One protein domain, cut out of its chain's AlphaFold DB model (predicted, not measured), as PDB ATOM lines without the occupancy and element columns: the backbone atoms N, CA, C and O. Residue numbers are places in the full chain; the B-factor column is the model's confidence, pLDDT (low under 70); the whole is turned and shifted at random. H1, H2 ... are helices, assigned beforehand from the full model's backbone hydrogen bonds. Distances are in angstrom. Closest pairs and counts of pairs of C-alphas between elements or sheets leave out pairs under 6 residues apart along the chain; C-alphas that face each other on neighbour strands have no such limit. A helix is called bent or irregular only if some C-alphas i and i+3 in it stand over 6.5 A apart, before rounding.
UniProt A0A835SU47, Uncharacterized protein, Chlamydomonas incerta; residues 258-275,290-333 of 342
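What this domain is: This is residues 258 to 275 and 290 to 333 of the 342 residues of an uncharacterized protein of Chlamydomonas incerta (UniProt A0A835SU47). Two helices, H2 and H3, lie side by side as a helical hairpin, and a short third helix, H1, packs on one part of H3 while staying away from H2. The centres of the three make a triangle, with H3 the helix that both others touch. The printed part has 62 residues with three named helices, in the order H1, H2, H3 along the chain, and no named strand; the class is all helix. The whole is compact, with a radius of gyration of the C-alphas of 11.2 A, and spans 33 by 24 by 19 A along its three main axes.

How they stand to each other: The longest helix, H3, residues 314 to 331, has a kink of 26 degrees near residue 325. It is neither bent nor irregular, but only just: C-alphas 326 and 329 are 6.1 A apart. H2, residues 292 to 304, touches H3 with 10 pairs of C-alphas within 8 A. The closest C-alphas of the two are those of Ala 292 and Ala 331, 5.2 A apart. H2 and H3 run opposite ways at a shallow tilt of 21 degrees and form a helical hairpin. H1, residues 266 to 273, and H3 touch, and H3 touches H1 with residues 316 to 320 alone. Their closest C-alphas are those of Ile 266 and His 316, 6.1 A apart. H1 and H3 run the same way at a shallow tilt of 34.8 degrees, only just short of steep. H1 and H2 are apart. Every O i to N i+4 pair is within hydrogen-bond range in H1 and H2; in H3, 12 of 14 are.

Where its parts are: H3 begins at C-alpha 314, at (45.033, 9.186, -27.585), and ends at C-alpha 331, at (35.694, 2.312, -5.010), 25.4 A from first to last C-alpha. H2 covers 18.7 A, from C-alpha 292 at (32.680, 6.528, -4.614) to C-alpha 304. H1 is 10.5 A long and begins at C-alpha 266, at (45.800, 13.577, -17.655).

The domain as a whole: The two C-alphas farthest apart are those of Tyr 311 and Gly 333, at 33.7 A. Residues 276 to 289 are cut out and not printed, and C-alphas 275 and 290 are 15.1 A apart across the cut. The link from H1 to H2 runs across this cut; the link from H2 to H3, nine residues, is short. The mean pLDDT of the printed part is 76.5, and it is under 70 in residues 260 to 264, residue 275, residues 306 to 312 and residues 332 to 333.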
ATOM      1  N   LEU A 258      37.322  16.477  -7.564       83.12
ATOM      2  CA  LEU A 258      36.123  17.014  -6.924       83.12
ATOM      3  C   LEU A 258      35.915  18.505  -7.202       83.12
ATOM      4  O   LEU A 258      34.787  18.964  -7.047       83.12
ATOM      5  N   ASP A 259      36.952  19.230  -7.627       77.19
ATOM      6  CA  ASP A 259      36.825  20.633  -8.019       77.19
ATOM      7  C   ASP A 259      36.149  20.761  -9.399       77.19
ATOM      8  O   ASP A 259      36.414  19.984 -10.322       77.19
ATOM      9  N   ASP A 260      35.237  21.726  -9.544       59.84
ATOM     10  CA  ASP A 260      34.377  21.885 -10.733       59.84
ATOM     11  C   ASP A 260      35.147  22.438 -11.952       59.84
ATOM     12  O   ASP A 260      34.662  22.398 -13.090       59.84
ATOM     13  N   TYR A 261      36.371  22.930 -11.735       58.50
ATOM     14  CA  TYR A 261      37.303  23.335 -12.782       58.50
ATOM     15  C   TYR A 261      38.192  22.160 -13.201       58.50
ATOM     16  O   TYR A 261      39.298  21.973 -12.701       58.50
ATOM     17  N   PHE A 262      37.751  21.392 -14.201       55.50
ATOM     18  CA  PHE A 262      38.605  20.407 -14.873       55.50
ATOM     19  C   PHE A 262      39.661  21.106 -15.759       55.50
ATOM     20  O   PHE A 262      39.596  21.038 -16.986       55.50
ATOM     21  N   SER A 263      40.636  21.794 -15.154       54.72
ATOM     22  CA  SER A 263      41.914  22.135 -15.804       54.72
ATOM     23  C   SER A 263      42.928  20.986 -15.718       54.72
ATOM     24  O   SER A 263      44.014  21.073 -16.287       54.72
ATOM     25  N   THR A 264      42.573  19.904 -15.017       58.16
ATOM     26  CA  THR A 264      43.438  18.757 -14.746       58.16
ATOM     27  C   THR A 264      43.903  18.074 -16.033       58.16
ATOM     28  O   THR A 264      43.122  17.419 -16.725       58.16
ATOM     29  N   ASP A 265      45.199  18.179 -16.327       72.31
ATOM     30  CA  ASP A 265      45.831  17.430 -17.407       72.31
ATOM     31  C   ASP A 265      46.000  15.953 -16.997       72.31
ATOM     32  O   ASP A 265      46.361  15.630 -15.860       72.31
ATOM     33  N   ILE A 266      45.730  15.027 -17.918       78.38
ATOM     34  CA  ILE A 266      45.800  13.577 -17.655       78.38
ATOM     35  C   ILE A 266      47.188  13.132 -17.130       78.38
ATOM     36  O   ILE A 266      47.217  12.284 -16.236       78.38
ATOM     37  N   PRO A 267      48.328  13.685 -17.594       78.88
ATOM     38  CA  PRO A 267      49.649  13.422 -17.024       78.88
ATOM     39  C   PRO A 267      49.761  13.731 -15.528       78.88
ATOM     40  O   PRO A 267      50.435  12.992 -14.813       78.88
ATOM     41  N   ASN A 268      49.079  14.766 -15.032       82.25
ATOM     42  CA  ASN A 268      49.134  15.155 -13.618       82.25
ATOM     43  C   ASN A 268      48.412  14.118 -12.758       82.25
ATOM     44  O   ASN A 268      48.948  13.635 -11.758       82.25
ATOM     45  N   LEU A 269      47.227  13.695 -13.210       84.06
ATOM     46  CA  LEU A 269      46.490  12.595 -12.591       84.06
ATOM     47  C   LEU A 269      47.306  11.294 -12.630       84.06
ATOM     48  O   LEU A 269      47.372  10.569 -11.637       84.06
ATOM     49  N   GLN A 270      47.963  11.016 -13.755       84.56
ATOM     50  CA  GLN A 270      48.838   9.859 -13.901       84.56
ATOM     51  C   GLN A 270      50.005   9.899 -12.912       84.56
ATOM     52  O   GLN A 270      50.254   8.895 -12.251       84.56
ATOM     53  N   TRP A 271      50.661  11.044 -12.722       85.31
ATOM     54  CA  TRP A 271      51.740  11.194 -11.741       85.31
ATOM     55  C   TRP A 271      51.266  10.958 -10.293       85.31
ATOM     56  O   TRP A 271      51.962  10.312  -9.497       85.31
ATOM     57  N   VAL A 272      50.062  11.421  -9.938       84.81
ATOM     58  CA  VAL A 272      49.502  11.205  -8.594       84.81
ATOM     59  C   VAL A 272      49.186   9.734  -8.351       84.81
ATOM     60  O   VAL A 272      49.574   9.192  -7.311       84.81
ATOM     61  N   VAL A 273      48.542   9.082  -9.318       82.31
ATOM     62  CA  VAL A 273      48.056   7.701  -9.200       82.31
ATOM     63  C   VAL A 273      49.172   6.665  -9.379       82.31
ATOM     64  O   VAL A 273      49.150   5.614  -8.733       82.31
ATOM     65  N   GLU A 274      50.166   6.927 -10.231       76.75
ATOM     66  CA  GLU A 274      51.232   5.966 -10.500       76.75
ATOM     67  C   GLU A 274      52.242   5.846  -9.349       76.75
ATOM     68  O   GLU A 274      52.683   6.808  -8.710       76.75
ATOM     69  N   LYS A 275      52.677   4.603  -9.114       56.41
ATOM     70  CA  LYS A 275      53.829   4.298  -8.265       56.41
ATOM     71  C   LYS A 275      55.112   4.605  -9.032       56.41
ATOM     72  O   LYS A 275      55.613   3.742  -9.751       56.41
ATOM     73  N   TRP A 290      40.568   5.229  -3.100       85.38
ATOM     74  CA  TRP A 290      39.430   5.548  -3.942       85.38
ATOM     75  C   TRP A 290      38.127   5.487  -3.152       85.38
ATOM     76  O   TRP A 290      37.805   4.478  -2.525       85.38
ATOM     77  N   SER A 291      37.368   6.577  -3.201       87.69
ATOM     78  CA  SER A 291      35.995   6.658  -2.708       87.69
ATOM     79  C   SER A 291      35.014   6.649  -3.884       87.69
ATOM     80  O   SER A 291      35.394   6.877  -5.035       87.69
ATOM     81  N   ALA A 292      33.729   6.421  -3.601       86.31
ATOM     82  CA  ALA A 292      32.680   6.528  -4.614       86.31
ATOM     83  C   ALA A 292      32.609   7.938  -5.240       86.31
ATOM     84  O   ALA A 292      32.322   8.070  -6.427       86.31
ATOM     85  N   GLU A 293      32.914   8.982  -4.464       87.75
ATOM     86  CA  GLU A 293      32.940  10.377  -4.925       87.75
ATOM     87  C   GLU A 293      34.114  10.638  -5.876       87.75
ATOM     88  O   GLU A 293      33.916  11.194  -6.956       87.75
ATOM     89  N   LEU A 294      35.312  10.154  -5.528       87.44
ATOM     90  CA  LEU A 294      36.496  10.228  -6.391       87.44
ATOM     91  C   LEU A 294      36.296   9.451  -7.692       87.44
ATOM     92  O   LEU A 294      36.654   9.927  -8.767       87.44
ATOM     93  N   TYR A 295      35.668   8.276  -7.614       88.06
ATOM     94  CA  TYR A 295      35.302   7.505  -8.797       88.06
ATOM     95  C   TYR A 295      34.304   8.257  -9.689       88.06
ATOM     96  O   TYR A 295      34.480   8.302 -10.906       88.06
ATOM     97  N   ALA A 296      33.287   8.898  -9.105       88.00
ATOM     98  CA  ALA A 296      32.351   9.728  -9.858       88.00
ATOM     99  C   ALA A 296      33.058  10.917 -10.538       88.00
ATOM    100  O   ALA A 296      32.783  11.199 -11.705       88.00
ATOM    101  N   GLY A 297      34.001  11.571  -9.851       87.56
ATOM    102  CA  GLY A 297      34.857  12.614 -10.430       87.56
ATOM    103  C   GLY A 297      35.698  12.109 -11.606       87.56
ATOM    104  O   GLY A 297      35.717  12.730 -12.669       87.56
ATOM    105  N   LEU A 298      36.301  10.927 -11.469       87.38
ATOM    106  CA  LEU A 298      37.077  10.278 -12.528       87.38
ATOM    107  C   LEU A 298      36.222   9.946 -13.765       87.38
ATOM    108  O   LEU A 298      36.661  10.133 -14.902       87.38
ATOM    109  N   VAL A 299      34.981   9.489 -13.559       87.69
ATOM    110  CA  VAL A 299      34.022   9.232 -14.648       87.69
ATOM    111  C   VAL A 299      33.647  10.535 -15.361       87.69
ATOM    112  O   VAL A 299      33.694  10.570 -16.591       87.69
ATOM    113  N   ARG A 300      33.366  11.620 -14.622       86.69
ATOM    114  CA  ARG A 300      33.114  12.951 -15.213       86.69
ATOM    115  C   ARG A 300      34.298  13.425 -16.056       86.69
ATOM    116  O   ARG A 300      34.111  13.840 -17.198       86.69
ATOM    117  N   MET A 301      35.521  13.297 -15.538       84.19
ATOM    118  CA  MET A 301      36.737  13.660 -16.270       84.19
ATOM    119  C   MET A 301      36.865  12.865 -17.577       84.19
ATOM    120  O   MET A 301      37.145  13.435 -18.630       84.19
ATOM    121  N   ARG A 302      36.587  11.555 -17.554       84.31
ATOM    122  CA  ARG A 302      36.597  10.712 -18.762       84.31
ATOM    123  C   ARG A 302      35.595  11.186 -19.816       84.31
ATOM    124  O   ARG A 302      35.924  11.151 -21.001       84.31
ATOM    125  N   GLU A 303      34.394  11.600 -19.416       82.50
ATOM    126  CA  GLU A 303      33.369  12.110 -20.338       82.50
ATOM    127  C   GLU A 303      33.826  13.397 -21.039       82.50
ATOM    128  O   GLU A 303      33.656  13.538 -22.257       82.50
ATOM    129  N   VAL A 304      34.476  14.299 -20.297       77.94
ATOM    130  CA  VAL A 304      35.059  15.542 -20.828       77.94
ATOM    131  C   VAL A 304      36.249  15.251 -21.751       77.94
ATOM    132  O   VAL A 304      36.356  15.839 -22.829       77.94
ATOM    133  N   CYS A 305      37.099  14.285 -21.392       71.88
ATOM    134  CA  CYS A 305      38.302  13.911 -22.139       71.88
ATOM    135  C   CYS A 305      38.046  12.992 -23.360       71.88
ATOM    136  O   CYS A 305      38.962  12.327 -23.854       71.88
ATOM    137  N   THR A 306      36.809  12.913 -23.864       65.25
ATOM    138  CA  THR A 306      36.457  12.029 -24.987       65.25
ATOM    139  C   THR A 306      37.074  12.479 -26.325       65.25
ATOM    140  O   THR A 306      37.172  13.682 -26.599       65.25
ATOM    141  N   PRO A 307      37.464  11.528 -27.206       54.84
ATOM    142  CA  PRO A 307      38.023  11.849 -28.517       54.84
ATOM    143  C   PRO A 307      37.085  12.760 -29.322       54.84
ATOM    144  O   PRO A 307      35.949  12.385 -29.610       54.84
ATOM    145  N   GLY A 308      37.564  13.954 -29.685       55.84
ATOM    146  CA  GLY A 308      36.816  14.937 -30.480       55.84
ATOM    147  C   GLY A 308      36.272  16.148 -29.709       55.84
ATOM    148  O   GLY A 308      35.794  17.078 -30.354       55.84
ATOM    149  N   ARG A 309      36.365  16.182 -28.368       56.38
ATOM    150  CA  ARG A 309      36.013  17.365 -27.548       56.38
ATOM    151  C   ARG A 309      37.208  18.100 -26.938       56.38
ATOM    152  O   ARG A 309      37.064  19.248 -26.535       56.38
ATOM    153  N   CYS A 310      38.374  17.467 -26.886       57.09
ATOM    154  CA  CYS A 310      39.578  17.995 -26.246       57.09
ATOM    155  C   CYS A 310      40.834  17.611 -27.042       57.09
ATOM    156  O   CYS A 310      40.845  16.611 -27.763       57.09
ATOM    157  N   TYR A 311      41.911  18.381 -26.875       58.38
ATOM    158  CA  TYR A 311      43.228  18.133 -27.484       58.38
ATOM    159  C   TYR A 311      44.007  16.981 -26.812       58.38
ATOM    160  O   TYR A 311      45.225  16.886 -26.947       58.38
ATOM    161  N   ALA A 312      43.327  16.101 -26.068       62.34
ATOM    162  CA  ALA A 312      43.967  15.047 -25.293       62.34
ATOM    163  C   ALA A 312      44.614  13.983 -26.197       62.34
ATOM    164  O   ALA A 312      44.001  13.452 -27.128       62.34
ATOM    165  N   VAL A 313      45.862  13.629 -25.882       73.19
ATOM    166  CA  VAL A 313      46.629  12.607 -26.605       73.19
ATOM    167  C   VAL A 313      45.913  11.244 -26.502       73.19
ATOM    168  O   VAL A 313      45.571  10.820 -25.395       73.19
ATOM    169  N   PRO A 314      45.736  10.481 -27.603       78.00
ATOM    170  CA  PRO A 314      45.033   9.186 -27.585       78.00
ATOM    171  C   PRO A 314      45.613   8.122 -26.638       78.00
ATOM    172  O   PRO A 314      44.965   7.122 -26.329       78.00
ATOM    173  N   ALA A 315      46.870   8.266 -26.217       79.06
ATOM    174  CA  ALA A 315      47.470   7.412 -25.195       79.06
ATOM    175  C   ALA A 315      46.913   7.726 -23.796       79.06
ATOM    176  O   ALA A 315      46.527   6.806 -23.080       79.06
ATOM    177  N   HIS A 316      46.797   9.010 -23.455       80.56
ATOM    178  CA  HIS A 316      46.290   9.482 -22.169       80.56
ATOM    179  C   HIS A 316      44.811   9.129 -21.975       80.56
ATOM    180  O   HIS A 316      44.418   8.645 -20.919       80.56
ATOM    181  N   THR A 317      43.991   9.264 -23.019       81.19
ATOM    182  CA  THR A 317      42.564   8.901 -22.949       81.19
ATOM    183  C   THR A 317      42.348   7.395 -22.780       81.19
ATOM    184  O   THR A 317      41.451   6.977 -22.047       81.19
ATOM    185  N   ARG A 318      43.197   6.560 -23.400       83.44
ATOM    186  CA  ARG A 318      43.194   5.102 -23.184       83.44
ATOM    187  C   ARG A 318      43.624   4.732 -21.769       83.44
ATOM    188  O   ARG A 318      42.998   3.863 -21.170       83.44
ATOM    189  N   TRP A 319      44.662   5.384 -21.250       86.69
ATOM    190  CA  TRP A 319      45.111   5.190 -19.872       86.69
ATOM    191  C   TRP A 319      44.007   5.557 -18.872       86.69
ATOM    192  O   TRP A 319      43.682   4.746 -18.011       86.69
ATOM    193  N   LEU A 320      43.349   6.709 -19.048       84.94
ATOM    194  CA  LEU A 320      42.254   7.153 -18.182       84.94
ATOM    195  C   LEU A 320      41.065   6.181 -18.208       84.94
ATOM    196  O   LEU A 320      40.498   5.867 -17.165       84.94
ATOM    197  N   ALA A 321      40.700   5.666 -19.388       85.00
ATOM    198  CA  ALA A 321      39.646   4.660 -19.505       85.00
ATOM    199  C   ALA A 321      40.000   3.370 -18.746       85.00
ATOM    200  O   ALA A 321      39.169   2.858 -18.002       85.00
ATOM    201  N   ALA A 322      41.242   2.893 -18.881       85.31
ATOM    202  CA  ALA A 322      41.717   1.726 -18.145       85.31
ATOM    203  C   ALA A 322      41.740   1.970 -16.627       85.31
ATOM    204  O   ALA A 322      41.386   1.076 -15.862       85.31
ATOM    205  N   LEU A 323      42.114   3.176 -16.184       85.38
ATOM    206  CA  LEU A 323      42.099   3.535 -14.769       85.38
ATOM    207  C   LEU A 323      40.678   3.494 -14.192       85.38
ATOM    208  O   LEU A 323      40.488   2.911 -13.129       85.38
ATOM    209  N   VAL A 324      39.680   4.047 -14.893       86.25
ATOM    210  CA  VAL A 324      38.266   3.977 -14.471       86.25
ATOM    211  C   VAL A 324      37.833   2.529 -14.249       86.25
ATOM    212  O   VAL A 324      37.250   2.219 -13.212       86.25
ATOM    213  N   ASP A 325      38.165   1.633 -15.179       84.12
ATOM    214  CA  ASP A 325      37.777   0.224 -15.086       84.12
ATOM    215  C   ASP A 325      38.436  -0.482 -13.883       84.12
ATOM    216  O   ASP A 325      37.795  -1.286 -13.206       84.12
ATOM    217  N   VAL A 326      39.698  -0.156 -13.580       82.50
ATOM    218  CA  VAL A 326      40.430  -0.705 -12.422       82.50
ATOM    219  C   VAL A 326      39.865  -0.178 -11.102       82.50
ATOM    220  O   VAL A 326      39.622  -0.950 -10.173       82.50
ATOM    221  N   VAL A 327      39.629   1.130 -11.023       83.69
ATOM    222  CA  VAL A 327      39.181   1.813  -9.802       83.69
ATOM    223  C   VAL A 327      37.739   1.461  -9.447       83.69
ATOM    224  O   VAL A 327      37.400   1.420  -8.264       83.69
ATOM    225  N   ALA A 328      36.894   1.146 -10.434       79.06
ATOM    226  CA  ALA A 328      35.503   0.757 -10.209       79.06
ATOM    227  C   ALA A 328      35.367  -0.390  -9.190       79.06
ATOM    228  O   ALA A 328      34.479  -0.362  -8.339       79.06
ATOM    229  N   ALA A 329      36.263  -1.381  -9.240       70.44
ATOM    230  CA  ALA A 329      36.242  -2.518  -8.319       70.44
ATOM    231  C   ALA A 329      36.607  -2.126  -6.874       70.44
ATOM    232  O   ALA A 329      36.050  -2.679  -5.922       70.44
ATOM    233  N   GLU A 330      37.521  -1.166  -6.717       73.00
ATOM    234  CA  GLU A 330      38.050  -0.718  -5.428       73.00
ATOM    235  C   GLU A 330      37.104   0.289  -4.747       73.00
ATOM    236  O   GLU A 330      36.779   0.139  -3.570       73.00
ATOM    237  N   ALA A 331      36.575   1.253  -5.507       70.25
ATOM    238  CA  ALA A 331      35.694   2.312  -5.010       70.25
ATOM    239  C   ALA A 331      34.267   1.835  -4.677       70.25
ATOM    240  O   ALA A 331      33.607   2.411  -3.811       70.25
ATOM    241  N   LEU A 332      33.777   0.787  -5.355       66.88
ATOM    242  CA  LEU A 332      32.423   0.242  -5.163       66.88
ATOM    243  C   LEU A 332      32.376  -0.939  -4.173       66.88
ATOM    244  O   LEU A 332      31.326  -1.560  -4.009       66.88
ATOM    245  N   GLY A 333      33.489  -1.253  -3.497       60.62
ATOM    246  CA  GLY A 333      33.536  -2.267  -2.438       60.62
ATOM    247  C   GLY A 333      33.302  -3.702  -2.926       60.62
ATOM    248  O   GLY A 333      32.604  -4.474  -2.264       60.62
TER     249      GLY A 333